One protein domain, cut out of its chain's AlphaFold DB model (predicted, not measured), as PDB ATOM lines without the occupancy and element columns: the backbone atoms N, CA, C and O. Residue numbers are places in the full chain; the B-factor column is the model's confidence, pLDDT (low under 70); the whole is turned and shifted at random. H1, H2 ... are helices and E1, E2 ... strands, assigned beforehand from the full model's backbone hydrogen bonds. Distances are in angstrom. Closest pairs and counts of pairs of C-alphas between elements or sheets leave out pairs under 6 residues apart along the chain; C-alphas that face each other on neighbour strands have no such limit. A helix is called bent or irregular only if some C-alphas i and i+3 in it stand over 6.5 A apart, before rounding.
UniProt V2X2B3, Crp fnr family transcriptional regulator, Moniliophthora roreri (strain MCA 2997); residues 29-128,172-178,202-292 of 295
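What this domain is: This is residues 29 to 128, 172 to 178 and 202 to 292 of the 295 residues of the protein "Crp fnr family transcriptional regulator" of Moniliophthora roreri (strain MCA 2997) (UniProt V2X2B3). A compact body holds two small sheets: E3, E6, E5 and E4 form a slab with H6 over E3 and E6, and E1 and E2 form a pair with H1 packed on E2; H1 and H6 meet. From this body a long two-legged loop, its tip at Ser 276, sticks out. The printed part has 198 residues, with six named helices and six named strands in the order E1 H1 E2 H2 H3 E3 H4 H5 E4 E5 E6 H6; the larger sheet is mixed, the pair parallel. The class is mixed, helices and strands, with under half of the residues in named elements; the radius of gyration of the C-alphas is 16.4 A and the spans are 56 by 41 by 32 A.

Where its parts are: E1, residues 29 to 33, begins at C-alpha 29 (4.262, 10.281, 195.333). H1, residues 43 to 58, is 21.7 A long, with a kink of 37 degrees near residue 52. E2 is residues 60 to 65, 16.3 A, H2 73 to 76, and H3 88 to 99, 17.1 A. E3 is residues 104 to 107, H4 108 to 112, H5 118 to 124, E4 176 to 178, E5 202 to 206, 13.8 A, and E6 221 to 224. H6, residues 236 to 250, is 20.6 A long and ends at C-alpha 250 (-2.230, 5.928, 202.235). H1 is irregular, with C-alphas 53 and 56 7.4 A apart; H3 and H4 only just, at 6.9 A for C-alphas 89 and 92 and for 108 and 111.

How they stand to each other: E1 and E2 are parallel, with N 30 and O 61 2.6 A apart; E1, H1 and E2 form a strand-helix-strand unit, parallel neighbour strands with a helix between, its crossover right-handed. The closest C-alphas of H1 and E2 are those of Arg 52 and Phe 62, 5.0 A. H1, with residues 51 to 58 alone, touches H6 at a steep tilt of 66 degrees, the same way; the closest C-alphas are those of Ile 58 and Gln 247, 6.4 A. H6 and the sheet E3 E6 E5 E4 make two layers, a helix on one face of a sheet: its height over the sheet is 9.7 A, and it runs along the strands, at 2 degrees to E3 on the local plane. E3 and E6 are parallel, with N 106 and O 222 2.7 A apart. E5 and E6 form an antiparallel hairpin, with N 206 and O 221 2.8 A apart; E5 and E4 are antiparallel, with N 176 and O 205 2.8 A apart. H4 and H5 only graze this sheet and only just touch, with 3 pairs of C-alphas within 8 A, the closest those of Thr 111 and Ile 124, 6.3 A. H2 and H3 only just touch too, with 3 pairs, the closest C-alphas being those of Asp 73 and Ala 93, 6.5 A. Every O i to N i+4 pair is within hydrogen-bond range in H5 and H6; H1 has 9 of 12, H3 6 of 8, H4 0 of 1 with 1 of 2 O i to N i+3 pairs, and H2 is too short for such a pair.

The domain as a whole: The two C-alphas farthest apart, those of Asn 116 and Ser 276, are 58.4 A apart. Residues 129 to 171 and 179 to 201 are not printed, with C-alpha gaps of 15.4 A and 7.8 A. The links H2 to H3, E5 to E6 and E6 to H6 are long. Residues 251 to 292 hold no named element. The mean pLDDT of the printed part is 77.5, and 54 residues are under 70: 36 to 40, 72 to 90, 257 to 258 and 265 to 292.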
ATOM      1  N   ASN A  29       3.108  11.008 195.855       73.06
ATOM      2  CA  ASN A  29       4.262  10.281 195.333       73.06
ATOM      3  C   ASN A  29       4.345   8.869 195.978       73.06
ATOM      4  O   ASN A  29       3.765   8.666 197.025       73.06
ATOM      5  N   VAL A  30       5.032   7.874 195.432       75.69
ATOM      6  CA  VAL A  30       5.072   6.523 196.006       75.69
ATOM      7  C   VAL A  30       6.396   5.825 195.616       75.69
ATOM      8  O   VAL A  30       6.545   5.435 194.471       75.69
ATOM      9  N   LEU A  31       7.411   5.703 196.487       75.06
ATOM     10  CA  LEU A  31       8.736   5.103 196.151       75.06
ATOM     11  C   LEU A  31       8.788   3.556 196.032       75.06
ATOM     12  O   LEU A  31       9.082   2.830 196.967       75.06
ATOM     13  N   ILE A  32       8.608   2.987 194.866       78.38
ATOM     14  CA  ILE A  32       8.929   1.589 194.604       78.38
ATOM     15  C   ILE A  32      10.421   1.295 194.888       78.38
ATOM     16  O   ILE A  32      11.303   1.915 194.302       78.38
ATOM     17  N   TYR A  33      10.725   0.359 195.780       76.62
ATOM     18  CA  TYR A  33      12.068  -0.105 196.089       76.62
ATOM     19  C   TYR A  33      12.202  -1.608 195.873       76.62
ATOM     20  O   TYR A  33      11.552  -2.411 196.547       76.62
ATOM     21  N   THR A  34      13.084  -1.973 194.947       73.00
ATOM     22  CA  THR A  34      13.232  -3.351 194.453       73.00
ATOM     23  C   THR A  34      14.665  -3.864 194.551       73.00
ATOM     24  O   THR A  34      15.006  -4.821 193.864       73.00
ATOM     25  N   LEU A  35      15.535  -3.227 195.353       70.44
ATOM     26  CA  LEU A  35      16.924  -3.683 195.470       70.44
ATOM     27  C   LEU A  35      16.966  -5.132 195.941       70.44
ATOM     28  O   LEU A  35      16.509  -5.422 197.049       70.44
ATOM     29  N   THR A  36      17.594  -5.994 195.134       65.75
ATOM     30  CA  THR A  36      17.800  -7.404 195.472       65.75
ATOM     31  C   THR A  36      19.205  -7.700 195.925       65.75
ATOM     32  O   THR A  36      20.163  -7.206 195.337       65.75
ATOM     33  N   LEU A  37      19.332  -8.537 196.954       64.31
ATOM     34  CA  LEU A  37      20.576  -9.266 197.228       64.31
ATOM     35  C   LEU A  37      20.536 -10.695 196.670       64.31
ATOM     36  O   LEU A  37      21.546 -11.395 196.706       64.31
ATOM     37  N   GLY A  38      19.361 -11.091 196.197       64.19
ATOM     38  CA  GLY A  38      19.015 -12.408 195.723       64.19
ATOM     39  C   GLY A  38      18.777 -12.437 194.219       64.19
ATOM     40  O   GLY A  38      19.403 -11.670 193.485       64.19
ATOM     41  N   TYR A  39      17.848 -13.262 193.732       62.88
ATOM     42  CA  TYR A  39      17.379 -13.111 192.346       62.88
ATOM     43  C   TYR A  39      16.410 -11.944 192.165       62.88
ATOM     44  O   TYR A  39      16.112 -11.171 193.080       62.88
ATOM     45  N   VAL A  40      16.061 -11.707 190.914       68.19
ATOM     46  CA  VAL A  40      15.142 -10.656 190.503       68.19
ATOM     47  C   VAL A  40      14.002 -11.368 189.807       68.19
ATOM     48  O   VAL A  40      14.235 -12.031 188.796       68.19
ATOM     49  N   HIS A  41      12.783 -11.239 190.328       71.12
ATOM     50  CA  HIS A  41      11.616 -11.747 189.620       71.12
ATOM     51  C   HIS A  41      11.495 -11.054 188.264       71.12
ATOM     52  O   HIS A  41      11.597  -9.830 188.166       71.12
ATOM     53  N   GLU A  42      11.224 -11.821 187.209       79.44
ATOM     54  CA  GLU A  42      11.033 -11.260 185.864       79.44
ATOM     55  C   GLU A  42       9.912 -10.203 185.845       79.44
ATOM     56  O   GLU A  42       9.981  -9.215 185.111       79.44
ATOM     57  N   SER A  43       8.928 -10.358 186.736       83.00
ATOM     58  CA  SER A  43       7.815  -9.436 186.926       83.00
ATOM     59  C   SER A  43       8.196  -8.090 187.546       83.00
ATOM     60  O   SER A  43       7.400  -7.162 187.452       83.00
ATOM     61  N   THR A  44       9.387  -7.913 188.136       81.38
ATOM     62  CA  THR A  44       9.756  -6.669 188.841       81.38
ATOM     63  C   THR A  44       9.664  -5.435 187.941       81.38
ATOM     64  O   THR A  44       9.088  -4.420 188.333       81.38
ATOM     65  N   SER A  45      10.186  -5.515 186.713       85.00
ATOM     66  CA  SER A  45      10.125  -4.390 185.768       85.00
ATOM     67  C   SER A  45       8.687  -4.086 185.325       85.00
ATOM     68  O   SER A  45       8.280  -2.921 185.318       85.00
ATOM     69  N   THR A  46       7.897  -5.130 185.061       87.44
ATOM     70  CA  THR A  46       6.467  -5.040 184.730       87.44
ATOM     71  C   THR A  46       5.670  -4.420 185.871       87.44
ATOM     72  O   THR A  46       4.865  -3.524 185.640       87.44
ATOM     73  N   ALA A  47       5.925  -4.832 187.113       87.88
ATOM     74  CA  ALA A  47       5.283  -4.302 188.306       87.88
ATOM     75  C   ALA A  47       5.536  -2.799 188.461       87.88
ATOM     76  O   ALA A  47       4.602  -2.011 188.618       87.88
ATOM     77  N   VAL A  48       6.807  -2.388 188.356       87.56
ATOM     78  CA  VAL A  48       7.217  -0.977 188.411       87.56
ATOM     79  C   VAL A  48       6.503  -0.160 187.335       87.56
ATOM     80  O   VAL A  48       5.994   0.927 187.620       87.56
ATOM     81  N   GLN A  49       6.460  -0.676 186.106       91.12
ATOM     82  CA  GLN A  49       5.793  -0.016 184.991       91.12
ATOM     83  C   GLN A  49       4.281   0.094 185.220       91.12
ATOM     84  O   GLN A  49       3.743   1.199 185.164       91.12
ATOM     85  N   ALA A  50       3.608  -1.011 185.542       89.69
ATOM     86  CA  ALA A  50       2.162  -1.062 185.742       89.69
ATOM     87  C   ALA A  50       1.707  -0.116 186.862       89.69
ATOM     88  O   ALA A  50       0.713   0.602 186.722       89.69
ATOM     89  N   LEU A  51       2.460  -0.058 187.964       89.88
ATOM     90  CA  LEU A  51       2.198   0.877 189.053       89.88
ATOM     91  C   LEU A  51       2.361   2.331 188.595       89.88
ATOM     92  O   LEU A  51       1.449   3.135 188.786       89.88
ATOM     93  N   ARG A  52       3.472   2.671 187.931       91.75
ATOM     94  CA  ARG A  52       3.706   4.023 187.391       91.75
ATOM     95  C   ARG A  52       2.611   4.475 186.433       91.75
ATOM     96  O   ARG A  52       2.137   5.602 186.550       91.75
ATOM     97  N   GLU A  53       2.188   3.602 185.528       94.31
ATOM     98  CA  GLU A  53       1.144   3.897 184.545       94.31
ATOM     99  C   GLU A  53      -0.231   4.099 185.193       94.31
ATOM    100  O   GLU A  53      -1.013   4.937 184.740       94.31
ATOM    101  N   ARG A  54      -0.531   3.370 186.276       93.25
ATOM    102  CA  ARG A  54      -1.860   3.381 186.907       93.25
ATOM    103  C   ARG A  54      -1.959   4.227 188.173       93.25
ATOM    104  O   ARG A  54      -3.070   4.433 188.662       93.25
ATOM    105  N   GLY A  55      -0.863   4.780 188.692       88.25
ATOM    106  CA  GLY A  55      -0.880   5.566 189.933       88.25
ATOM    107  C   GLY A  55      -1.807   6.772 189.910       88.25
ATOM    108  O   GLY A  55      -2.502   7.028 190.893       88.25
ATOM    109  N   ALA A  56      -1.935   7.445 188.765       89.06
ATOM    110  CA  ALA A  56      -2.856   8.570 188.622       89.06
ATOM    111  C   ALA A  56      -4.318   8.203 188.956       89.06
ATOM    112  O   ALA A  56      -5.061   9.059 189.434       89.06
ATOM    113  N   SER A  57      -4.721   6.935 188.782       90.56
ATOM    114  CA  SER A  57      -6.077   6.462 189.115       90.56
ATOM    115  C   SER A  57      -6.404   6.515 190.611       90.56
ATOM    116  O   SER A  57      -7.571   6.639 190.975       90.56
ATOM    117  N   ILE A  58      -5.386   6.481 191.475       85.88
ATOM    118  CA  ILE A  58      -5.525   6.592 192.934       85.88
ATOM    119  C   ILE A  58      -4.894   7.880 193.482       85.88
ATOM    120  O   ILE A  58      -4.628   7.971 194.678       85.88
ATOM    121  N   ASN A  59      -4.679   8.880 192.617       83.94
ATOM    122  CA  ASN A  59      -3.979  10.129 192.927       83.94
ATOM    123  C   ASN A  59      -2.572   9.882 193.500       83.94
ATOM    124  O   ASN A  59      -2.199  10.425 194.540       83.94
ATOM    125  N   VAL A  60      -1.803   9.035 192.813       80.94
ATOM    126  CA  VAL A  60      -0.450   8.630 193.195       80.94
ATOM    127  C   VAL A  60       0.567   8.856 192.069       80.94
ATOM    128  O   VAL A  60       0.263   8.627 190.901       80.94
ATOM    129  N   ASN A  61       1.803   9.221 192.413       83.69
ATOM    130  CA  ASN A  61       2.956   9.246 191.510       83.69
ATOM    131  C   ASN A  61       4.057   8.271 191.962       83.69
ATOM    132  O   ASN A  61       4.800   8.564 192.889       83.69
ATOM    133  N   PHE A  62       4.232   7.139 191.290       81.75
ATOM    134  CA  PHE A  62       5.244   6.165 191.697       81.75
ATOM    135  C   PHE A  62       6.679   6.552 191.266       81.75
ATOM    136  O   PHE A  62       6.985   6.663 190.078       81.75
ATOM    137  N   GLU A  63       7.600   6.680 192.219       81.94
ATOM    138  CA  GLU A  63       9.048   6.786 191.987       81.94
ATOM    139  C   GLU A  63       9.681   5.402 192.157       81.94
ATOM    140  O   GLU A  63       9.152   4.617 192.913       81.94
ATOM    141  N   HIS A  64      10.768   5.049 191.475       84.62
ATOM    142  CA  HIS A  64      11.401   3.730 191.649       84.62
ATOM    143  C   HIS A  64      12.891   3.901 191.893       84.62
ATOM    144  O   HIS A  64      13.510   4.758 191.263       84.62
ATOM    145  N   THR A  65      13.445   3.102 192.800       79.69
ATOM    146  CA  THR A  65      14.883   3.034 193.047       79.69
ATOM    147  C   THR A  65      15.315   1.629 193.454       79.69
ATOM    148  O   THR A  65      14.551   0.851 194.019       79.69
ATOM    149  N   GLU A  66      16.584   1.345 193.217       77.81
ATOM    150  CA  GLU A  66      17.314   0.204 193.776       77.81
ATOM    151  C   GLU A  66      18.497   0.693 194.626       77.81
ATOM    152  O   GLU A  66      19.274  -0.099 195.140       77.81
ATOM    153  N   ASP A  67      18.650   2.010 194.801       80.06
ATOM    154  CA  ASP A  67      19.748   2.587 195.568       80.06
ATOM    155  C   ASP A  67      19.487   2.439 197.079       80.06
ATOM    156  O   ASP A  67      18.569   3.080 197.601       80.06
ATOM    157  N   PRO A  68      20.291   1.659 197.827       71.31
ATOM    158  CA  PRO A  68      20.110   1.504 199.270       71.31
ATOM    159  C   PRO A  68      20.388   2.797 200.051       71.31
ATOM    160  O   PRO A  68      19.985   2.918 201.210       71.31
ATOM    161  N   ASN A  69      21.045   3.788 199.441       75.31
ATOM    162  CA  ASN A  69      21.368   5.055 200.096       75.31
ATOM    163  C   ASN A  69      20.155   5.984 200.252       75.31
ATOM    164  O   ASN A  69      20.261   7.025 200.900       75.31
ATOM    165  N   VAL A  70      18.984   5.615 199.719       73.19
ATOM    166  CA  VAL A  70      17.743   6.374 199.942       73.19
ATOM    167  C   VAL A  70      17.211   6.246 201.373       73.19
ATOM    168  O   VAL A  70      16.417   7.084 201.792       73.19
ATOM    169  N   PHE A  71      17.657   5.245 202.146       70.50
ATOM    170  CA  PHE A  71      17.232   5.020 203.535       70.50
ATOM    171  C   PHE A  71      18.043   5.817 204.557       70.50
ATOM    172  O   PHE A  71      18.597   5.276 205.512       70.50
ATOM    173  N   THR A  72      18.076   7.126 204.373       69.38
ATOM    174  CA  THR A  72      18.572   8.100 205.352       69.38
ATOM    175  C   THR A  72      17.422   8.982 205.806       69.38
ATOM    176  O   THR A  72      16.417   9.059 205.109       69.38
ATOM    177  N   ASP A  73      17.535   9.674 206.939       66.44
ATOM    178  CA  ASP A  73      16.476  10.591 207.384       66.44
ATOM    179  C   ASP A  73      16.091  11.600 206.285       66.44
ATOM    180  O   ASP A  73      14.907  11.817 206.037       66.44
ATOM    181  N   GLU A  74      17.067  12.156 205.564       69.19
ATOM    182  CA  GLU A  74      16.860  13.122 204.481       69.19
ATOM    183  C   GLU A  74      16.302  12.490 203.204       69.19
ATOM    184  O   GLU A  74      15.434  13.072 202.548       69.19
ATOM    185  N   GLY A  75      16.798  11.305 202.832       67.25
ATOM    186  CA  GLY A  75      16.268  10.552 201.697       67.25
ATOM    187  C   GLY A  75      14.802  10.206 201.925       67.25
ATOM    188  O   GLY A  75      13.974  10.362 201.034       67.25
ATOM    189  N   LEU A  76      14.478   9.855 203.166       64.44
ATOM    190  CA  LEU A  76      13.187   9.374 203.613       64.44
ATOM    191  C   LEU A  76      12.178  10.452 203.985       64.44
ATOM    192  O   LEU A  76      10.982  10.197 203.885       64.44
ATOM    193  N   ALA A  77      12.632  11.639 204.387       63.97
ATOM    194  CA  ALA A  77      11.775  12.794 204.661       63.97
ATOM    195  C   ALA A  77      10.999  13.241 203.426       63.97
ATOM    196  O   ALA A  77       9.994  13.942 203.544       63.97
ATOM    197  N   ARG A  78      11.457  12.824 202.240       64.56
ATOM    198  CA  ARG A  78      10.672  13.011 201.045       64.56
ATOM    199  C   ARG A  78       9.376  12.237 201.152       64.56
ATOM    200  O   ARG A  78       8.447  12.861 200.730       64.56
ATOM    201  N   TYR A  79       9.277  11.065 201.799       56.44
ATOM    202  CA  TYR A  79       8.286   9.996 201.594       56.44
ATOM    203  C   TYR A  79       7.125   9.808 202.647       56.44
ATOM    204  O   TYR A  79       7.370   9.780 203.847       56.44
ATOM    205  N   ASP A  80       5.854   9.639 202.207       47.00
ATOM    206  CA  ASP A  80       4.569   9.446 202.929       47.00
ATOM    207  C   ASP A  80       4.131   7.984 203.263       47.00
ATOM    208  O   ASP A  80       3.016   7.708 203.700       47.00
ATOM    209  N   GLY A  81       4.936   6.986 202.949       34.16
ATOM    210  CA  GLY A  81       4.525   5.570 202.873       34.16
ATOM    211  C   GLY A  81       5.721   4.719 202.446       34.16
ATOM    212  O   GLY A  81       6.730   5.329 202.086       34.16
ATOM    213  N   ARG A  82       5.680   3.377 202.519       52.78
ATOM    214  CA  ARG A  82       6.772   2.466 202.106       52.78
ATOM    215  C   ARG A  82       6.327   1.084 201.613       52.78
ATOM    216  O   ARG A  82       5.390   0.543 202.139       52.78
ATOM    217  N   LEU A  83       7.023   0.467 200.666       38.66
ATOM    218  CA  LEU A  83       7.231  -0.942 200.464       38.66
ATOM    219  C   LEU A  83       8.712  -1.097 200.071       38.66
ATOM    220  O   LEU A  83       9.251  -0.364 199.251       38.66
ATOM    221  N   ALA A  84       9.425  -1.907 200.836       45.69
ATOM    222  CA  ALA A  84      10.845  -1.788 200.995       45.69
ATOM    223  C   ALA A  84      11.534  -3.126 201.174       45.69
ATOM    224  O   ALA A  84      11.444  -3.680 202.260       45.69
ATOM    225  N   VAL A  85      12.338  -3.575 200.212       43.81
ATOM    226  CA  VAL A  85      13.234  -4.695 200.471       43.81
ATOM    227  C   VAL A  85      14.493  -4.252 201.164       43.81
ATOM    228  O   VAL A  85      15.502  -3.917 200.560       43.81
ATOM    229  N   LEU A  86      14.418  -4.234 202.480       50.53
ATOM    230  CA  LEU A  86      15.438  -3.604 203.284       50.53
ATOM    231  C   LEU A  86      16.751  -4.381 203.258       50.53
ATOM    232  O   LEU A  86      16.822  -5.567 203.565       50.53
ATOM    233  N   TYR A  87      17.813  -3.627 203.001       47.69
ATOM    234  CA  TYR A  87      19.153  -3.968 203.444       47.69
ATOM    235  C   TYR A  87      19.273  -3.660 204.954       47.69
ATOM    236  O   TYR A  87      18.649  -2.695 205.418       47.69
ATOM    237  N   PRO A  88      20.096  -4.385 205.742       56.69
ATOM    238  CA  PRO A  88      20.252  -4.125 207.177       56.69
ATOM    239  C   PRO A  88      20.597  -2.667 207.530       56.69
ATOM    240  O   PRO A  88      20.127  -2.154 208.544       56.69
ATOM    241  N   SER A  89      21.353  -1.960 206.678       60.69
ATOM    242  CA  SER A  89      21.675  -0.536 206.886       60.69
ATOM    243  C   SER A  89      20.461   0.394 206.774       60.69
ATOM    244  O   SER A  89      20.438   1.427 207.438       60.69
ATOM    245  N   GLY A  90      19.433   0.028 205.999       69.81
ATOM    246  CA  GLY A  90      18.193   0.798 205.853       69.81
ATOM    247  C   GLY A  90      17.141   0.497 206.926       69.81
ATOM    248  O   GLY A  90      16.188   1.266 207.087       69.81
ATOM    249  N   LYS A  91      17.318  -0.587 207.700       78.00
ATOM    250  CA  LYS A  91      16.366  -1.029 208.731       78.00
ATOM    251  C   LYS A  91      16.092   0.058 209.764       78.00
ATOM    252  O   LYS A  91      14.935   0.341 210.040       78.00
ATOM    253  N   ALA A  92      17.128   0.680 210.330       82.06
ATOM    254  CA  ALA A  92      16.949   1.673 211.393       82.06
ATOM    255  C   ALA A  92      16.093   2.861 210.922       82.06
ATOM    256  O   ALA A  92      15.204   3.327 211.634       82.06
ATOM    257  N   ALA A  93      16.313   3.307 209.686       79.25
ATOM    258  CA  ALA A  93      15.574   4.412 209.099       79.25
ATOM    259  C   ALA A  93      14.142   4.011 208.694       79.25
ATOM    260  O   ALA A  93      13.226   4.834 208.734       79.25
ATOM    261  N   PHE A  94      13.918   2.742 208.339       81.81
ATOM    262  CA  PHE A  94      12.582   2.167 208.164       81.81
ATOM    263  C   PHE A  94      11.821   2.031 209.486       81.81
ATOM    264  O   PHE A  94      10.671   2.451 209.578       81.81
ATOM    265  N   GLN A  95      12.480   1.542 210.533       87.94
ATOM    266  CA  GLN A  95      11.913   1.416 211.871       87.94
ATOM    267  C   GLN A  95      11.517   2.769 212.447       87.94
ATOM    268  O   GLN A  95      10.374   2.949 212.864       87.94
ATOM    269  N   LYS A  96      12.413   3.758 212.372       86.75
ATOM    270  CA  LYS A  96      12.101   5.140 212.752       86.75
ATOM    271  C   LYS A  96      10.889   5.674 211.994       86.75
ATOM    272  O   LYS A  96      10.023   6.311 212.578       86.75
ATOM    273  N   TYR A  97      10.817   5.404 210.700       85.25
ATOM    274  CA  TYR A  97       9.712   5.841 209.869       85.25
ATOM    275  C   TYR A  97       8.366   5.217 210.258       85.25
ATOM    276  O   TYR A  97       7.384   5.950 210.395       85.25
ATOM    277  N   LEU A  98       8.317   3.904 210.509       89.06
ATOM    278  CA  LEU A  98       7.097   3.253 210.995       89.06
ATOM    279  C   LEU A  98       6.717   3.764 212.388       89.06
ATOM    280  O   LEU A  98       5.550   4.067 212.623       89.06
ATOM    281  N   ASN A  99       7.701   3.980 213.269       91.50
ATOM    282  CA  ASN A  99       7.479   4.559 214.598       91.50
ATOM    283  C   ASN A  99       6.866   5.973 214.558       91.50
ATOM    284  O   ASN A  99       6.219   6.387 215.522       91.50
ATOM    285  N   LEU A 100       7.048   6.721 213.463       90.00
ATOM    286  CA  LEU A 100       6.546   8.089 213.311       90.00
ATOM    287  C   LEU A 100       5.143   8.190 212.689       90.00
ATOM    288  O   LEU A 100       4.601   9.297 212.659       90.00
ATOM    289  N   GLY A 101       4.545   7.096 212.212       89.12
ATOM    290  CA  GLY A 101       3.241   7.125 211.523       89.12
ATOM    291  C   GLY A 101       3.269   6.608 210.097       89.12
ATOM    292  O   GLY A 101       2.254   6.676 209.409       89.12
ATOM    293  N   GLY A 102       4.419   6.117 209.644       85.75
ATOM    294  CA  GLY A 102       4.597   5.682 208.279       85.75
ATOM    295  C   GLY A 102       3.720   4.493 207.910       85.75
ATOM    296  O   GLY A 102       3.620   3.525 208.662       85.75
ATOM    297  N   ASN A 103       3.127   4.550 206.720       88.06
ATOM    298  CA  ASN A 103       2.445   3.409 206.126       88.06
ATOM    299  C   ASN A 103       3.426   2.462 205.447       88.06
ATOM    300  O   ASN A 103       4.488   2.887 204.982       88.06
ATOM    301  N   PHE A 104       3.038   1.199 205.359       85.56
ATOM    302  CA  PHE A 104       3.779   0.154 204.682       85.56
ATOM    303  C   PHE A 104       2.852  -0.617 203.732       85.56
ATOM    304  O   PHE A 104       1.646  -0.667 203.940       85.56
ATOM    305  N   ALA A 105       3.371  -1.258 202.705       90.69
ATOM    306  CA  ALA A 105       2.676  -2.383 202.115       90.69
ATOM    307  C   ALA A 105       3.676  -3.492 201.774       90.69
ATOM    308  O   ALA A 105       4.860  -3.337 202.011       90.69
ATOM    309  N   GLY A 106       3.253  -4.636 201.275       90.06
ATOM    310  CA  GLY A 106       4.141  -5.717 200.873       90.06
ATOM    311  C   GLY A 106       3.471  -6.495 199.765       90.06
ATOM    312  O   GLY A 106       2.281  -6.779 199.855       90.06
ATOM    313  N   ILE A 107       4.203  -6.771 198.693       91.50
ATOM    314  CA  ILE A 107       3.675  -7.526 197.563       91.50
ATOM    315  C   ILE A 107       4.592  -8.709 197.312       91.50
ATOM    316  O   ILE A 107       5.819  -8.569 197.339       91.50
ATOM    317  N   HIS A 108       3.967  -9.856 197.072       91.62
ATOM    318  CA  HIS A 108       4.617 -11.119 196.810       91.62
ATOM    319  C   HIS A 108       5.657 -11.419 197.891       91.62
ATOM    320  O   HIS A 108       5.334 -11.485 199.078       91.62
ATOM    321  N   TYR A 109       6.924 -11.499 197.515       86.12
ATOM    322  CA  TYR A 109       7.980 -11.869 198.433       86.12
ATOM    323  C   TYR A 109       8.528 -10.724 199.309       86.12
ATOM    324  O   TYR A 109       9.499 -10.847 200.050       86.12
ATOM    325  N   ALA A 110       7.795  -9.619 199.432       83.94
ATOM    326  CA  ALA A 110       7.976  -8.748 200.597       83.94
ATOM    327  C   ALA A 110       7.985  -9.533 201.937       83.94
ATOM    328  O   ALA A 110       8.665  -9.152 202.893       83.94
ATOM    329  N   THR A 111       7.288 -10.669 201.996       89.19
ATOM    330  CA  THR A 111       7.203 -11.563 203.155       89.19
ATOM    331  C   THR A 111       8.452 -12.392 203.454       89.19
ATOM    332  O   THR A 111       8.461 -13.035 204.490       89.19
ATOM    333  N   GLY A 112       9.511 -12.414 202.644       83.12
ATOM    334  CA  GLY A 112      10.754 -13.121 203.018       83.12
ATOM    335  C   GLY A 112      11.989 -12.226 203.089       83.12
ATOM    336  O   GLY A 112      13.122 -12.682 203.021       83.12
ATOM    337  N   CYS A 113      11.792 -10.920 203.237       78.81
ATOM    338  CA  CYS A 113      12.896  -9.978 203.402       78.81
ATOM    339  C   CYS A 113      13.301  -9.822 204.869       78.81
ATOM    340  O   CYS A 113      12.503 -10.104 205.757       78.81
ATOM    341  N   LEU A 114      14.528  -9.338 205.122       79.62
ATOM    342  CA  LEU A 114      15.107  -9.216 206.473       79.62
ATOM    343  C   LEU A 114      14.832 -10.452 207.347       79.62
ATOM    344  O   LEU A 114      14.400 -10.323 208.493       79.62
ATOM    345  N   GLU A 115      15.055 -11.649 206.799       76.31
ATOM    346  CA  GLU A 115      14.721 -12.889 207.494       76.31
ATOM    347  C   GLU A 115      15.262 -12.914 208.930       76.31
ATOM    348  O   GLU A 115      16.393 -12.504 209.204       76.31
ATOM    349  N   ASN A 116      14.452 -13.445 209.847       81.44
ATOM    350  CA  ASN A 116      14.748 -13.539 211.281       81.44
ATOM    351  C   ASN A 116      14.818 -12.190 212.024       81.44
ATOM    352  O   ASN A 116      15.253 -12.141 213.176       81.44
ATOM    353  N   ASP A 117      14.356 -11.094 211.415       90.00
ATOM    354  CA  ASP A 117      14.208  -9.813 212.099       90.00
ATOM    355  C   ASP A 117      12.807  -9.655 212.709       90.00
ATOM    356  O   ASP A 117      11.826  -9.460 211.997       90.00
ATOM    357  N   THR A 118      12.693  -9.699 214.038       92.25
ATOM    358  CA  THR A 118      11.389  -9.619 214.726       92.25
ATOM    359  C   THR A 118      10.648  -8.300 214.484       92.25
ATOM    360  O   THR A 118       9.421  -8.257 214.563       92.25
ATOM    361  N   PHE A 119      11.364  -7.199 214.227       92.81
ATOM    362  CA  PHE A 119      10.708  -5.931 213.914       92.81
ATOM    363  C   PHE A 119      10.041  -6.020 212.539       92.81
ATOM    364  O   PHE A 119       8.868  -5.677 212.403       92.81
ATOM    365  N   TYR A 120      10.771  -6.505 211.535       91.00
ATOM    366  CA  TYR A 120      10.238  -6.593 210.183       91.00
ATOM    367  C   TYR A 120       9.131  -7.653 210.063       91.00
ATOM    368  O   TYR A 120       8.107  -7.364 209.450       91.00
ATOM    369  N   GLU A 121       9.250  -8.789 210.758       93.44
ATOM    370  CA  GLU A 121       8.204  -9.821 210.845       93.44
ATOM    371  C   GLU A 121       6.868  -9.226 211.303       93.44
ATOM    372  O   GLU A 121       5.844  -9.383 210.644       93.44
ATOM    373  N   LYS A 122       6.890  -8.446 212.391       95.75
ATOM    374  CA  LYS A 122       5.699  -7.749 212.895       95.75
ATOM    375  C   LYS A 122       5.201  -6.666 211.938       95.75
ATOM    376  O   LYS A 122       4.015  -6.348 211.934       95.75
ATOM    377  N   ALA A 123       6.087  -6.056 211.150       94.06
ATOM    378  CA  ALA A 123       5.723  -4.989 210.222       94.06
ATOM    379  C   ALA A 123       5.006  -5.540 208.983       94.06
ATOM    380  O   ALA A 123       4.005  -4.962 208.550       94.06
ATOM    381  N   ILE A 124       5.498  -6.659 208.441       94.00
ATOM    382  CA  ILE A 124       4.907  -7.336 207.283       94.00
ATOM    383  C   ILE A 124       3.712  -8.206 207.673       94.00
ATOM    384  O   ILE A 124       2.710  -8.217 206.967       94.00
ATOM    385  N   GLY A 125       3.759  -8.842 208.841       96.75
ATOM    386  CA  GLY A 125       2.673  -9.602 209.454       96.75
ATOM    387  C   GLY A 125       2.993 -11.078 209.628       96.75
ATOM    388  O   GLY A 125       2.806 -11.601 210.718       96.75
ATOM    389  N   ALA A 126       3.508 -11.721 208.584       96.25
ATOM    390  CA  ALA A 126       3.969 -13.100 208.630       96.25
ATOM    391  C   ALA A 126       5.093 -13.306 207.612       96.25
ATOM    392  O   ALA A 126       5.087 -12.690 206.539       96.25
ATOM    393  N   TYR A 127       6.055 -14.164 207.950       95.12
ATOM    394  CA  TYR A 127       7.142 -14.505 207.040       95.12
ATOM    395  C   TYR A 127       6.792 -15.651 206.110       95.12
ATOM    396  O   TYR A 127       6.153 -16.609 206.526       95.12
ATOM    397  N   PHE A 128       7.275 -15.563 204.876       94.44
ATOM    398  CA  PHE A 128       7.285 -16.663 203.924       94.44
ATOM    399  C   PHE A 128       8.015 -17.884 204.508       94.44
ATOM    400  O   PHE A 128       9.076 -17.747 205.130       94.44
ATOM    401  N   ASP A 172      -2.170 -13.232 214.735       98.25
ATOM    402  CA  ASP A 172      -1.594 -13.250 216.091       98.25
ATOM    403  C   ASP A 172      -1.063 -11.878 216.528       98.25
ATOM    404  O   ASP A 172      -1.025 -11.553 217.716       98.25
ATOM    405  N   ILE A 173      -0.700 -11.033 215.562       97.19
ATOM    406  CA  ILE A 173      -0.283  -9.646 215.796       97.19
ATOM    407  C   ILE A 173      -1.415  -8.627 215.563       97.19
ATOM    408  O   ILE A 173      -1.180  -7.419 215.586       97.19
ATOM    409  N   GLY A 174      -2.643  -9.098 215.329       97.69
ATOM    410  CA  GLY A 174      -3.820  -8.265 215.090       97.69
ATOM    411  C   GLY A 174      -4.036  -7.837 213.635       97.69
ATOM    412  O   GLY A 174      -4.818  -6.912 213.397       97.69
ATOM    413  N   ALA A 175      -3.379  -8.473 212.657       98.50
ATOM    414  CA  ALA A 175      -3.704  -8.232 211.253       98.50
ATOM    415  C   ALA A 175      -5.093  -8.789 210.901       98.50
ATOM    416  O   ALA A 175      -5.579  -9.758 211.484       98.50
ATOM    417  N   THR A 176      -5.737  -8.183 209.908       98.69
ATOM    418  CA  THR A 176      -7.007  -8.653 209.349       98.69
ATOM    419  C   THR A 176      -6.756  -9.297 207.997       98.69
ATOM    420  O   THR A 176      -6.364  -8.618 207.048       98.69
ATOM    421  N   VAL A 177      -7.004 -10.601 207.900       98.81
ATOM    422  CA  VAL A 177      -6.935 -11.344 206.636       98.81
ATOM    423  C   VAL A 177      -8.157 -11.030 205.780       98.81
ATOM    424  O   VAL A 177      -9.290 -11.042 206.263       98.81
ATOM    425  N   ILE A 178      -7.918 -10.734 204.503       98.75
ATOM    426  CA  ILE A 178      -8.944 -10.294 203.547       98.75
ATOM    427  C   ILE A 178      -9.034 -11.186 202.309       98.75
ATOM    428  O   ILE A 178     -10.100 -11.242 201.696       98.75
ATOM    429  N   THR A 202      -3.715 -15.119 202.416       98.50
ATOM    430  CA  THR A 202      -3.060 -14.744 201.137       98.50
ATOM    431  C   THR A 202      -2.883 -13.234 201.001       98.50
ATOM    432  O   THR A 202      -1.932 -12.752 200.394       98.50
ATOM    433  N   ALA A 203      -3.778 -12.457 201.610       98.75
ATOM    434  CA  ALA A 203      -3.597 -11.022 201.777       98.75
ATOM    435  C   ALA A 203      -4.206 -10.564 203.099       98.75
ATOM    436  O   ALA A 203      -5.238 -11.083 203.539       98.75
ATOM    437  N   TRP A 204      -3.590  -9.564 203.715       98.81
ATOM    438  CA  TRP A 204      -4.019  -8.998 204.986       98.81
ATOM    439  C   TRP A 204      -3.651  -7.524 205.089       98.81
ATOM    440  O   TRP A 204      -2.898  -6.980 204.284       98.81
ATOM    441  N   TYR A 205      -4.178  -6.865 206.110       98.44
ATOM    442  CA  TYR A 205      -3.756  -5.526 206.480       98.44
ATOM    443  C   TYR A 205      -3.593  -5.395 207.991       98.44
ATOM    444  O   TYR A 205      -4.213  -6.122 208.764       98.44
ATOM    445  N   GLN A 206      -2.797  -4.423 208.423       98.12
ATOM    446  CA  GLN A 206      -2.745  -3.954 209.799       98.12
ATOM    447  C   GLN A 206      -3.264  -2.517 209.832       98.12
ATOM    448  O   GLN A 206      -2.650  -1.621 209.257       98.12
ATOM    449  N   GLU A 207      -4.388  -2.277 210.512       96.62
ATOM    450  CA  GLU A 207      -4.888  -0.908 210.755       96.62
ATOM    451  C   GLU A 207      -3.891  -0.109 211.612       96.62
ATOM    452  O   GLU A 207      -3.782   1.108 211.494       96.62
ATOM    453  N   ARG A 208      -3.154  -0.817 212.477       96.88
ATOM    454  CA  ARG A 208      -2.057  -0.305 213.295       96.88
ATOM    455  C   ARG A 208      -0.905  -1.296 213.217       96.88
ATOM    456  O   ARG A 208      -1.040  -2.403 213.726       96.88
ATOM    457  N   ILE A 209       0.206  -0.902 212.604       96.69
ATOM    458  CA  ILE A 209       1.392  -1.760 212.481       96.69
ATOM    459  C   ILE A 209       1.909  -2.197 213.863       96.69
ATOM    460  O   ILE A 209       2.273  -1.360 214.692       96.69
ATOM    461  N   ALA A 210       1.993  -3.510 214.085       97.38
ATOM    462  CA  ALA A 210       2.373  -4.123 215.360       97.38
ATOM    463  C   ALA A 210       3.863  -3.981 215.708       97.38
ATOM    464  O   ALA A 210       4.257  -4.144 216.862       97.38
ATOM    465  N   ALA A 211       4.706  -3.682 214.717       95.94
ATOM    466  CA  ALA A 211       6.138  -3.467 214.914       95.94
ATOM    467  C   ALA A 211       6.475  -2.140 215.612       95.94
ATOM    468  O   ALA A 211       7.610  -1.956 216.049       95.94
ATOM    469  N   VAL A 212       5.514  -1.211 215.692       95.12
ATOM    470  CA  VAL A 212       5.741   0.122 216.253       95.12
ATOM    471  C   VAL A 212       5.960   0.060 217.759       95.12
ATOM    472  O   VAL A 212       5.187  -0.537 218.507       95.12
ATOM    473  N   GLU A 213       7.029   0.713 218.200       94.31
ATOM    474  CA  GLU A 213       7.422   0.762 219.602       94.31
ATOM    475  C   GLU A 213       6.430   1.546 220.469       94.31
ATOM    476  O   GLU A 213       5.672   2.402 220.005       94.31
ATOM    477  N   SER A 214       6.475   1.289 221.778       93.62
ATOM    478  CA  SER A 214       5.701   2.054 222.757       93.62
ATOM    479  C   SER A 214       6.028   3.550 222.664       93.62
ATOM    480  O   SER A 214       7.192   3.943 222.673       93.62
ATOM    481  N   GLY A 215       4.992   4.387 222.580       91.75
ATOM    482  CA  GLY A 215       5.124   5.832 222.364       91.75
ATOM    483  C   GLY A 215       5.220   6.253 220.893       91.75
ATOM    484  O   GLY A 215       5.145   7.447 220.607       91.75
ATOM    485  N   GLY A 216       5.330   5.301 219.961       93.81
ATOM    486  CA  GLY A 216       5.219   5.552 218.530       93.81
ATOM    487  C   GLY A 216       3.775   5.774 218.070       93.81
ATOM    488  O   GLY A 216       2.802   5.489 218.774       93.81
ATOM    489  N   THR A 217       3.635   6.280 216.849       94.06
ATOM    490  CA  THR A 217       2.348   6.422 216.160       94.06
ATOM    491  C   THR A 217       2.295   5.376 215.052       94.06
ATOM    492  O   THR A 217       3.014   5.532 214.076       94.06
ATOM    493  N   PRO A 218       1.512   4.293 215.166       94.00
ATOM    494  CA  PRO A 218       1.464   3.286 214.114       94.00
ATOM    495  C   PRO A 218       0.596   3.743 212.946       94.00
ATOM    496  O   PRO A 218      -0.569   4.091 213.144       94.00
ATOM    497  N   GLY A 219       1.175   3.706 211.746       92.69
ATOM    498  CA  GLY A 219       0.436   3.780 210.488       92.69
ATOM    499  C   GLY A 219      -0.201   2.439 210.117       92.69
ATOM    500  O   GLY A 219      -0.317   1.529 210.947       92.69
ATOM    501  N   ARG A 220      -0.589   2.321 208.847       94.12
ATOM    502  CA  ARG A 220      -1.224   1.128 208.274       94.12
ATOM    503  C   ARG A 220      -0.238   0.291 207.471       94.12
ATOM    504  O   ARG A 220       0.613   0.859 206.788       94.12
ATOM    505  N   SER A 221      -0.398  -1.033 207.481       94.25
ATOM    506  CA  SER A 221       0.239  -1.910 206.490       94.25
ATOM    507  C   SER A 221      -0.758  -2.720 205.672       94.25
ATOM    508  O   SER A 221      -1.794  -3.116 206.192       94.25
ATOM    509  N   PHE A 222      -0.459  -2.969 204.399       96.81
ATOM    510  CA  PHE A 222      -1.212  -3.882 203.528       96.81
ATOM    511  C   PHE A 222      -0.263  -4.906 202.909       96.81
ATOM    512  O   PHE A 222       0.750  -4.520 202.350       96.81
ATOM    513  N   CYS A 223      -0.569  -6.193 202.966       96.69
ATOM    514  CA  CYS A 223       0.258  -7.241 202.385       96.69
ATOM    515  C   CYS A 223      -0.576  -8.141 201.473       96.69
ATOM    516  O   CYS A 223      -1.702  -8.496 201.820       96.69
ATOM    517  N   THR A 224      -0.013  -8.536 200.336       97.50
ATOM    518  CA  THR A 224      -0.528  -9.610 199.481       97.50
ATOM    519  C   THR A 224       0.638 -10.476 199.033       97.50
ATOM    520  O   THR A 224       1.662  -9.943 198.619       97.50
ATOM    521  N   SER A 225       0.519 -11.799 199.134       96.38
ATOM    522  CA  SER A 225       1.562 -12.728 198.675       96.38
ATOM    523  C   SER A 225       1.477 -13.057 197.184       96.38
ATOM    524  O   SER A 225       2.358 -13.720 196.642       96.38
ATOM    525  N   LEU A 226       0.446 -12.561 196.505       96.25
ATOM    526  CA  LEU A 226       0.277 -12.675 195.060       96.25
ATOM    527  C   LEU A 226       1.193 -11.683 194.324       96.25
ATOM    528  O   LEU A 226       1.585 -10.656 194.885       96.25
ATOM    529  N   GLY A 227       1.479 -11.954 193.053       92.81
ATOM    530  CA  GLY A 227       2.244 -11.070 192.172       92.81
ATOM    531  C   GLY A 227       3.497 -11.689 191.555       92.81
ATOM    532  O   GLY A 227       4.377 -10.925 191.148       92.81
ATOM    533  N   HIS A 228       3.595 -13.023 191.473       90.56
ATOM    534  CA  HIS A 228       4.765 -13.700 190.903       90.56
ATOM    535  C   HIS A 228       4.987 -13.348 189.430       90.56
ATOM    536  O   HIS A 228       6.077 -12.931 189.034       90.56
ATOM    537  N   SER A 229       3.950 -13.540 188.608       87.56
ATOM    538  CA  SER A 229       4.070 -13.568 187.148       87.56
ATOM    539  C   SER A 229       3.914 -12.189 186.506       87.56
ATOM    540  O   SER A 229       3.206 -11.320 187.014       87.56
ATOM    541  N   THR A 230       4.542 -11.988 185.346       88.81
ATOM    542  CA  THR A 230       4.367 -10.778 184.522       88.81
ATOM    543  C   THR A 230       2.911 -10.607 184.081       88.81
ATOM    544  O   THR A 230       2.408  -9.486 183.986       88.81
ATOM    545  N   GLU A 231       2.216 -11.710 183.829       90.69
ATOM    546  CA  GLU A 231       0.810 -11.754 183.442       90.69
ATOM    547  C   GLU A 231      -0.088 -11.217 184.559       90.69
ATOM    548  O   GLU A 231      -0.985 -10.420 184.283       90.69
ATOM    549  N   THR A 232       0.197 -11.569 185.817       89.88
ATOM    550  CA  THR A 232      -0.540 -11.083 186.993       89.88
ATOM    551  C   THR A 232      -0.540  -9.549 187.060       89.88
ATOM    552  O   THR A 232      -1.574  -8.944 187.322       89.88
ATOM    553  N   TRP A 233       0.573  -8.889 186.725       91.44
ATOM    554  CA  TRP A 233       0.675  -7.418 186.723       91.44
ATOM    555  C   TRP A 233      -0.058  -6.720 185.567       91.44
ATOM    556  O   TRP A 233      -0.234  -5.500 185.597       91.44
ATOM    557  N   HIS A 234      -0.520  -7.471 184.565       92.88
ATOM    558  CA  HIS A 234      -1.401  -6.966 183.510       92.88
ATOM    559  C   HIS A 234      -2.886  -7.248 183.784       92.88
ATOM    560  O   HIS A 234      -3.738  -6.691 183.088       92.88
ATOM    561  N   ASP A 235      -3.208  -8.081 184.778       95.56
ATOM    562  CA  ASP A 235      -4.585  -8.390 185.151       95.56
ATOM    563  C   ASP A 235      -5.242  -7.212 185.887       95.56
ATOM    564  O   ASP A 235      -4.721  -6.673 186.868       95.56
ATOM    565  N   ASP A 236      -6.418  -6.800 185.413       97.38
ATOM    566  CA  ASP A 236      -7.108  -5.628 185.950       97.38
ATOM    567  C   ASP A 236      -7.630  -5.850 187.377       97.38
ATOM    568  O   ASP A 236      -7.652  -4.898 188.160       97.38
ATOM    569  N   LEU A 237      -8.026  -7.077 187.742       97.56
ATOM    570  CA  LEU A 237      -8.486  -7.384 189.099       97.56
ATOM    571  C   LEU A 237      -7.315  -7.386 190.083       97.56
ATOM    572  O   LEU A 237      -7.428  -6.790 191.155       97.56
ATOM    573  N   PHE A 238      -6.179  -7.976 189.705       97.50
ATOM    574  CA  PHE A 238      -4.954  -7.924 190.498       97.50
ATOM    575  C   PHE A 238      -4.469  -6.483 190.680       97.50
ATOM    576  O   PHE A 238      -4.210  -6.052 191.806       97.50
ATOM    577  N   MET A 239      -4.419  -5.695 189.602       96.94
ATOM    578  CA  MET A 239      -4.018  -4.291 189.699       96.94
ATOM    579  C   MET A 239      -4.974  -3.480 190.570       96.94
ATOM    580  O   MET A 239      -4.526  -2.659 191.372       96.94
ATOM    581  N   ALA A 240      -6.282  -3.713 190.467       97.56
ATOM    582  CA  ALA A 240      -7.254  -3.053 191.327       97.56
ATOM    583  C   ALA A 240      -7.086  -3.472 192.802       97.56
ATOM    584  O   ALA A 240      -7.165  -2.614 193.685       97.56
ATOM    585  N   HIS A 241      -6.778  -4.746 193.078       98.31
ATOM    586  CA  HIS A 241      -6.463  -5.237 194.422       98.31
ATOM    587  C   HIS A 241      -5.248  -4.521 195.022       98.31
ATOM    588  O   HIS A 241      -5.337  -3.944 196.112       98.31
ATOM    589  N   VAL A 242      -4.137  -4.485 194.285       96.38
ATOM    590  CA  VAL A 242      -2.896  -3.828 194.714       96.38
ATOM    591  C   VAL A 242      -3.107  -2.329 194.938       96.38
ATOM    592  O   VAL A 242      -2.778  -1.811 196.007       96.38
ATOM    593  N   LEU A 243      -3.699  -1.622 193.971       94.81
ATOM    594  CA  LEU A 243      -3.925  -0.176 194.069       94.81
ATOM    595  C   LEU A 243      -4.909   0.179 195.188       94.81
ATOM    596  O   LEU A 243      -4.684   1.157 195.899       94.81
ATOM    597  N   GLY A 244      -5.959  -0.621 195.392       95.75
ATOM    598  CA  GLY A 244      -6.898  -0.441 196.499       95.75
ATOM    599  C   GLY A 244      -6.239  -0.644 197.867       95.75
ATOM    600  O   GLY A 244      -6.530   0.096 198.806       95.75
ATOM    601  N   GLY A 245      -5.313  -1.601 197.979       95.12
ATOM    602  CA  GLY A 245      -4.549  -1.856 199.204       95.12
ATOM    603  C   GLY A 245      -3.575  -0.728 199.528       95.12
ATOM    604  O   GLY A 245      -3.570  -0.219 200.651       95.12
ATOM    605  N   ILE A 246      -2.824  -0.275 198.520       90.12
ATOM    606  CA  ILE A 246      -1.941   0.892 198.627       90.12
ATOM    607  C   ILE A 246      -2.766   2.115 199.030       90.12
ATOM    608  O   ILE A 246      -2.486   2.721 200.058       90.12
ATOM    609  N   GLN A 247      -3.826   2.447 198.286       90.56
ATOM    610  CA  GLN A 247      -4.670   3.608 198.568       90.56
ATOM    611  C   GLN A 247      -5.261   3.574 199.983       90.56
ATOM    612  O   GLN A 247      -5.267   4.592 200.674       90.56
ATOM    613  N   TRP A 248      -5.731   2.419 200.451       92.81
ATOM    614  CA  TRP A 248      -6.241   2.292 201.814       92.81
ATOM    615  C   TRP A 248      -5.164   2.574 202.873       92.81
ATOM    616  O   TRP A 248      -5.435   3.284 203.850       92.81
ATOM    617  N   ALA A 249      -3.941   2.074 202.664       90.00
ATOM    618  CA  ALA A 249      -2.825   2.344 203.563       90.00
ATOM    619  C   ALA A 249      -2.506   3.846 203.576       90.00
ATOM    620  O   ALA A 249      -2.405   4.432 204.652       90.00
ATOM    621  N   LEU A 250      -2.461   4.485 202.398       82.50
ATOM    622  CA  LEU A 250      -2.230   5.928 202.235       82.50
ATOM    623  C   LEU A 250      -3.202   6.792 203.025       82.50
ATOM    624  O   LEU A 250      -2.785   7.769 203.638       82.50
ATOM    625  N   LEU A 251      -4.482   6.420 203.022       85.38
ATOM    626  CA  LEU A 251      -5.566   7.157 203.671       85.38
ATOM    627  C   LEU A 251      -5.539   7.074 205.209       85.38
ATOM    628  O   LEU A 251      -6.530   7.422 205.860       85.38
ATOM    629  N   SER A 252      -4.455   6.588 205.819       83.81
ATOM    630  CA  SER A 252      -4.279   6.654 207.267       83.81
ATOM    631  C   SER A 252      -4.185   8.109 207.745       83.81
ATOM    632  O   SER A 252      -3.656   9.001 207.077       83.81
ATOM    633  N   ASN A 253      -4.686   8.372 208.952       83.25
ATOM    634  CA  ASN A 253      -4.635   9.707 209.561       83.25
ATOM    635  C   ASN A 253      -3.253  10.059 210.146       83.25
ATOM    636  O   ASN A 253      -3.096  11.104 210.785       83.25
ATOM    637  N   THR A 254      -2.267   9.183 209.962       84.81
ATOM    638  CA  THR A 254      -0.891   9.342 210.438       84.81
ATOM    639  C   THR A 254       0.019   9.947 209.377       84.81
ATOM    640  O   THR A 254       1.209  10.122 209.634       84.81
ATOM    641  N   MET A 255      -0.546  10.318 208.223       75.56
ATOM    642  CA  MET A 255       0.173  10.963 207.134       75.56
ATOM    643  C   MET A 255      -0.097  12.448 207.021       75.56
ATOM    644  O   MET A 255      -1.249  12.871 207.119       75.56
ATOM    645  N   ARG A 256       0.942  13.237 206.713       73.12
ATOM    646  CA  ARG A 256       0.804  14.682 206.454       73.12
ATOM    647  C   ARG A 256      -0.204  14.990 205.357       73.12
ATOM    648  O   ARG A 256      -0.901  15.997 205.451       73.12
ATOM    649  N   ALA A 257      -0.337  14.085 204.391       66.56
ATOM    650  CA  ALA A 257      -1.350  14.127 203.345       66.56
ATOM    651  C   ALA A 257      -2.788  14.325 203.843       66.56
ATOM    652  O   ALA A 257      -3.574  15.037 203.218       66.56
ATOM    653  N   PHE A 258      -3.119  13.703 204.974       68.62
ATOM    654  CA  PHE A 258      -4.473  13.651 205.529       68.62
ATOM    655  C   PHE A 258      -4.563  14.268 206.933       68.62
ATOM    656  O   PHE A 258      -5.657  14.500 207.445       68.62
ATOM    657  N   ASN A 259      -3.420  14.574 207.547       70.25
ATOM    658  CA  ASN A 259      -3.285  15.198 208.855       70.25
ATOM    659  C   ASN A 259      -2.025  16.085 208.877       70.25
ATOM    660  O   ASN A 259      -0.935  15.580 209.134       70.25
ATOM    661  N   PRO A 260      -2.141  17.411 208.678       71.94
ATOM    662  CA  PRO A 260      -0.986  18.319 208.623       71.94
ATOM    663  C   PRO A 260      -0.070  18.287 209.859       71.94
ATOM    664  O   PRO A 260       1.100  18.664 209.771       71.94
ATOM    665  N   SER A 261      -0.589  17.831 211.004       76.81
ATOM    666  CA  SER A 261       0.148  17.692 212.264       76.81
ATOM    667  C   SER A 261       0.923  16.374 212.384       76.81
ATOM    668  O   SER A 261       1.638  16.185 213.367       76.81
ATOM    669  N   ALA A 262       0.776  15.450 211.432       80.12
ATOM    670  CA  ALA A 262       1.504  14.189 211.413       80.12
ATOM    671  C   ALA A 262       3.010  14.391 211.189       80.12
ATOM    672  O   ALA A 262       3.447  15.381 210.603       80.12
ATOM    673  N   SER A 263       3.813  13.428 211.643       76.81
ATOM    674  CA  SER A 263       5.277  13.507 211.577       76.81
ATOM    675  C   SER A 263       5.854  13.028 210.245       76.81
ATOM    676  O   SER A 263       6.947  13.462 209.878       76.81
ATOM    677  N   VAL A 264       5.128  12.174 209.523       74.00
ATOM    678  CA  VAL A 264       5.596  11.499 208.305       74.00
ATOM    679  C   VAL A 264       4.943  12.106 207.073       74.00
ATOM    680  O   VAL A 264       3.776  12.491 207.118       74.00
ATOM    681  N   GLY A 265       5.711  12.184 205.989       65.06
ATOM    682  CA  GLY A 265       5.292  12.742 204.712       65.06
ATOM    683  C   GLY A 265       5.940  14.073 204.374       65.06
ATOM    684  O   GLY A 265       6.476  14.746 205.265       65.06
ATOM    685  N   ALA A 266       5.912  14.464 203.099       59.41
ATOM    686  CA  ALA A 266       6.564  15.703 202.684       59.41
ATOM    687  C   ALA A 266       5.782  16.953 203.118       59.41
ATOM    688  O   ALA A 266       4.558  16.983 203.240       59.41
ATOM    689  N   THR A 267       6.530  18.024 203.368       53.09
ATOM    690  CA  THR A 267       6.049  19.281 203.965       53.09
ATOM    691  C   THR A 267       5.827  20.403 202.945       53.09
ATOM    692  O   THR A 267       5.514  21.531 203.328       53.09
ATOM    693  N   ASN A 268       6.007  20.142 201.646       49.53
ATOM    694  CA  ASN A 268       6.128  21.213 200.659       49.53
ATOM    695  C   ASN A 268       4.782  21.828 200.256       49.53
ATOM    696  O   ASN A 268       4.088  21.304 199.390       49.53
ATOM    697  N   LEU A 269       4.517  23.022 200.801       40.28
ATOM    698  CA  LEU A 269       3.604  24.052 200.296       40.28
ATOM    699  C   LEU A 269       4.135  24.666 198.970       40.28
ATOM    700  O   LEU A 269       4.767  25.716 198.985       40.28
ATOM    701  N   ALA A 270       3.918  24.057 197.802       38.25
ATOM    702  CA  ALA A 270       3.994  24.758 196.524       38.25
ATOM    703  C   ALA A 270       2.937  25.880 196.452       38.25
ATOM    704  O   ALA A 270       1.733  25.676 196.631       38.25
ATOM    705  N   ILE A 271       3.418  27.089 196.180       37.66
ATOM    706  CA  ILE A 271       2.605  28.244 195.813       37.66
ATOM    707  C   ILE A 271       2.315  28.100 194.318       37.66
ATOM    708  O   ILE A 271       3.240  28.175 193.513       37.66
ATOM    709  N   VAL A 272       1.054  27.888 193.938       38.19
ATOM    710  CA  VAL A 272       0.653  27.835 192.523       38.19
ATOM    711  C   VAL A 272       0.292  29.253 192.063       38.19
ATOM    712  O   VAL A 272      -0.670  29.830 192.582       38.19
ATOM    713  N   PRO A 273       1.021  29.854 191.105       35.00
ATOM    714  CA  PRO A 273       0.611  31.119 190.510       35.00
ATOM    715  C   PRO A 273      -0.617  30.879 189.626       35.00
ATOM    716  O   PRO A 273      -0.585  30.020 188.746       35.00
ATOM    717  N   THR A 274      -1.688  31.650 189.816       43.00
ATOM    718  CA  THR A 274      -2.808  31.692 188.862       43.00
ATOM    719  C   THR A 274      -2.921  33.080 188.243       43.00
ATOM    720  O   THR A 274      -2.510  34.075 188.843       43.00
ATOM    721  N   ALA A 275      -3.496  33.154 187.038       42.53
ATOM    722  CA  ALA A 275      -3.619  34.376 186.236       42.53
ATOM    723  C   ALA A 275      -4.422  35.516 186.909       42.53
ATOM    724  O   ALA A 275      -4.445  36.630 186.395       42.53
ATOM    725  N   SER A 276      -5.058  35.259 188.057       40.88
ATOM    726  CA  SER A 276      -5.906  36.202 188.798       40.88
ATOM    727  C   SER A 276      -5.451  36.470 190.244       40.88
ATOM    728  O   SER A 276      -6.194  37.084 191.006       40.88
ATOM    729  N   GLY A 277      -4.240  36.051 190.633       37.81
ATOM    730  CA  GLY A 277      -3.659  36.307 191.959       37.81
ATOM    731  C   GLY A 277      -3.126  35.055 192.667       37.81
ATOM    732  O   GLY A 277      -3.263  33.929 192.184       37.81
ATOM    733  N   PHE A 278      -2.493  35.258 193.827       35.00
ATOM    734  CA  PHE A 278      -2.002  34.172 194.680       35.00
ATOM    735  C   PHE A 278      -3.181  33.455 195.342       35.00
ATOM    736  O   PHE A 278      -3.954  34.067 196.076       35.00
ATOM    737  N   THR A 279      -3.311  32.152 195.108       32.69
ATOM    738  CA  THR A 279      -4.168  31.284 195.922       32.69
ATOM    739  C   THR A 279      -3.267  30.538 196.905       32.69
ATOM    740  O   THR A 279      -2.208  30.048 196.517       32.69
ATOM    741  N   LEU A 280      -3.665  30.442 198.176       31.95
ATOM    742  CA  LEU A 280      -3.080  29.467 199.102       31.95
ATOM    743  C   LEU A 280      -3.489  28.072 198.611       31.95
ATOM    744  O   LEU A 280      -4.558  27.572 198.954       31.95
ATOM    745  N   ALA A 281      -2.667  27.472 197.755       34.84
ATOM    746  CA  ALA A 281      -2.742  26.050 197.476       34.84
ATOM    747  C   ALA A 281      -2.028  25.331 198.625       34.84
ATOM    748  O   ALA A 281      -0.832  25.525 198.844       34.84
ATOM    749  N   PHE A 282      -2.763  24.524 199.391       34.12
ATOM    750  CA  PHE A 282      -2.127  23.541 200.258       34.12
ATOM    751  C   PHE A 282      -1.482  22.521 199.337       34.12
ATOM    752  O   PHE A 282      -2.174  21.721 198.713       34.12
ATOM    753  N   SER A 283      -0.169  22.602 199.193       32.78
ATOM    754  CA  SER A 283       0.540  21.571 198.465       32.78
ATOM    755  C   SER A 283       0.933  20.453 199.393       32.78
ATOM    756  O   SER A 283       1.355  20.656 200.529       32.78
ATOM    757  N   VAL A 284       0.729  19.267 198.857       36.78
ATOM    758  CA  VAL A 284       0.803  17.996 199.540       36.78
ATOM    759  C   VAL A 284       1.560  17.089 198.572       36.78
ATOM    760  O   VAL A 284       0.989  16.268 197.874       36.78
ATOM    761  N   VAL A 285       2.861  17.332 198.412       31.69
ATOM    762  CA  VAL A 285       3.750  16.425 197.668       31.69
ATOM    763  C   VAL A 285       3.954  15.216 198.575       31.69
ATOM    764  O   VAL A 285       4.508  15.433 199.645       31.69
ATOM    765  N   VAL A 286       3.465  14.012 198.229       34.69
ATOM    766  CA  VAL A 286       3.241  12.972 199.269       34.69
ATOM    767  C   VAL A 286       3.862  11.579 199.007       34.69
ATOM    768  O   VAL A 286       3.169  10.738 198.493       34.69
ATOM    769  N   PRO A 287       5.140  11.255 199.288       32.66
ATOM    770  CA  PRO A 287       5.871  10.105 198.710       32.66
ATOM    771  C   PRO A 287       5.844   8.694 199.371       32.66
ATOM    772  O   PRO A 287       6.707   8.336 200.113       32.66
ATOM    773  N   VAL A 288       4.959   7.756 199.109       34.09
ATOM    774  CA  VAL A 288       4.851   6.425 199.748       34.09
ATOM    775  C   VAL A 288       5.550   5.240 199.080       34.09
ATOM    776  O   VAL A 288       5.119   4.757 198.082       34.09
ATOM    777  N   MET A 289       6.595   4.645 199.599       38.62
ATOM    778  CA  MET A 289       7.336   3.549 198.983       38.62
ATOM    779  C   MET A 289       6.572   2.213 198.662       38.62
ATOM    780  O   MET A 289       5.472   2.046 199.188       38.62
ATOM    781  N   VAL A 290       7.138   1.271 197.848       39.12
ATOM    782  CA  VAL A 290       6.613  -0.060 197.388       39.12
ATOM    783  C   VAL A 290       7.695  -1.195 197.103       39.12
ATOM    784  O   VAL A 290       8.491  -1.043 196.205       39.12
ATOM    785  N   MET A 291       7.742  -2.353 197.796       40.44
ATOM    786  CA  MET A 291       8.626  -3.544 197.847       40.44
ATOM    787  C   MET A 291       8.347  -4.660 196.830       40.44
ATOM    788  O   MET A 291       7.238  -5.178 196.794       40.44
ATOM    789  N   VAL A 292       9.369  -5.197 196.171       28.86
ATOM    790  CA  VAL A 292       9.328  -6.569 195.614       28.86
ATOM    791  C   VAL A 292      10.746  -7.130 195.666       28.86
ATOM    792  O   VAL A 292      11.620  -6.431 195.164       28.86
TER     793      VAL A 292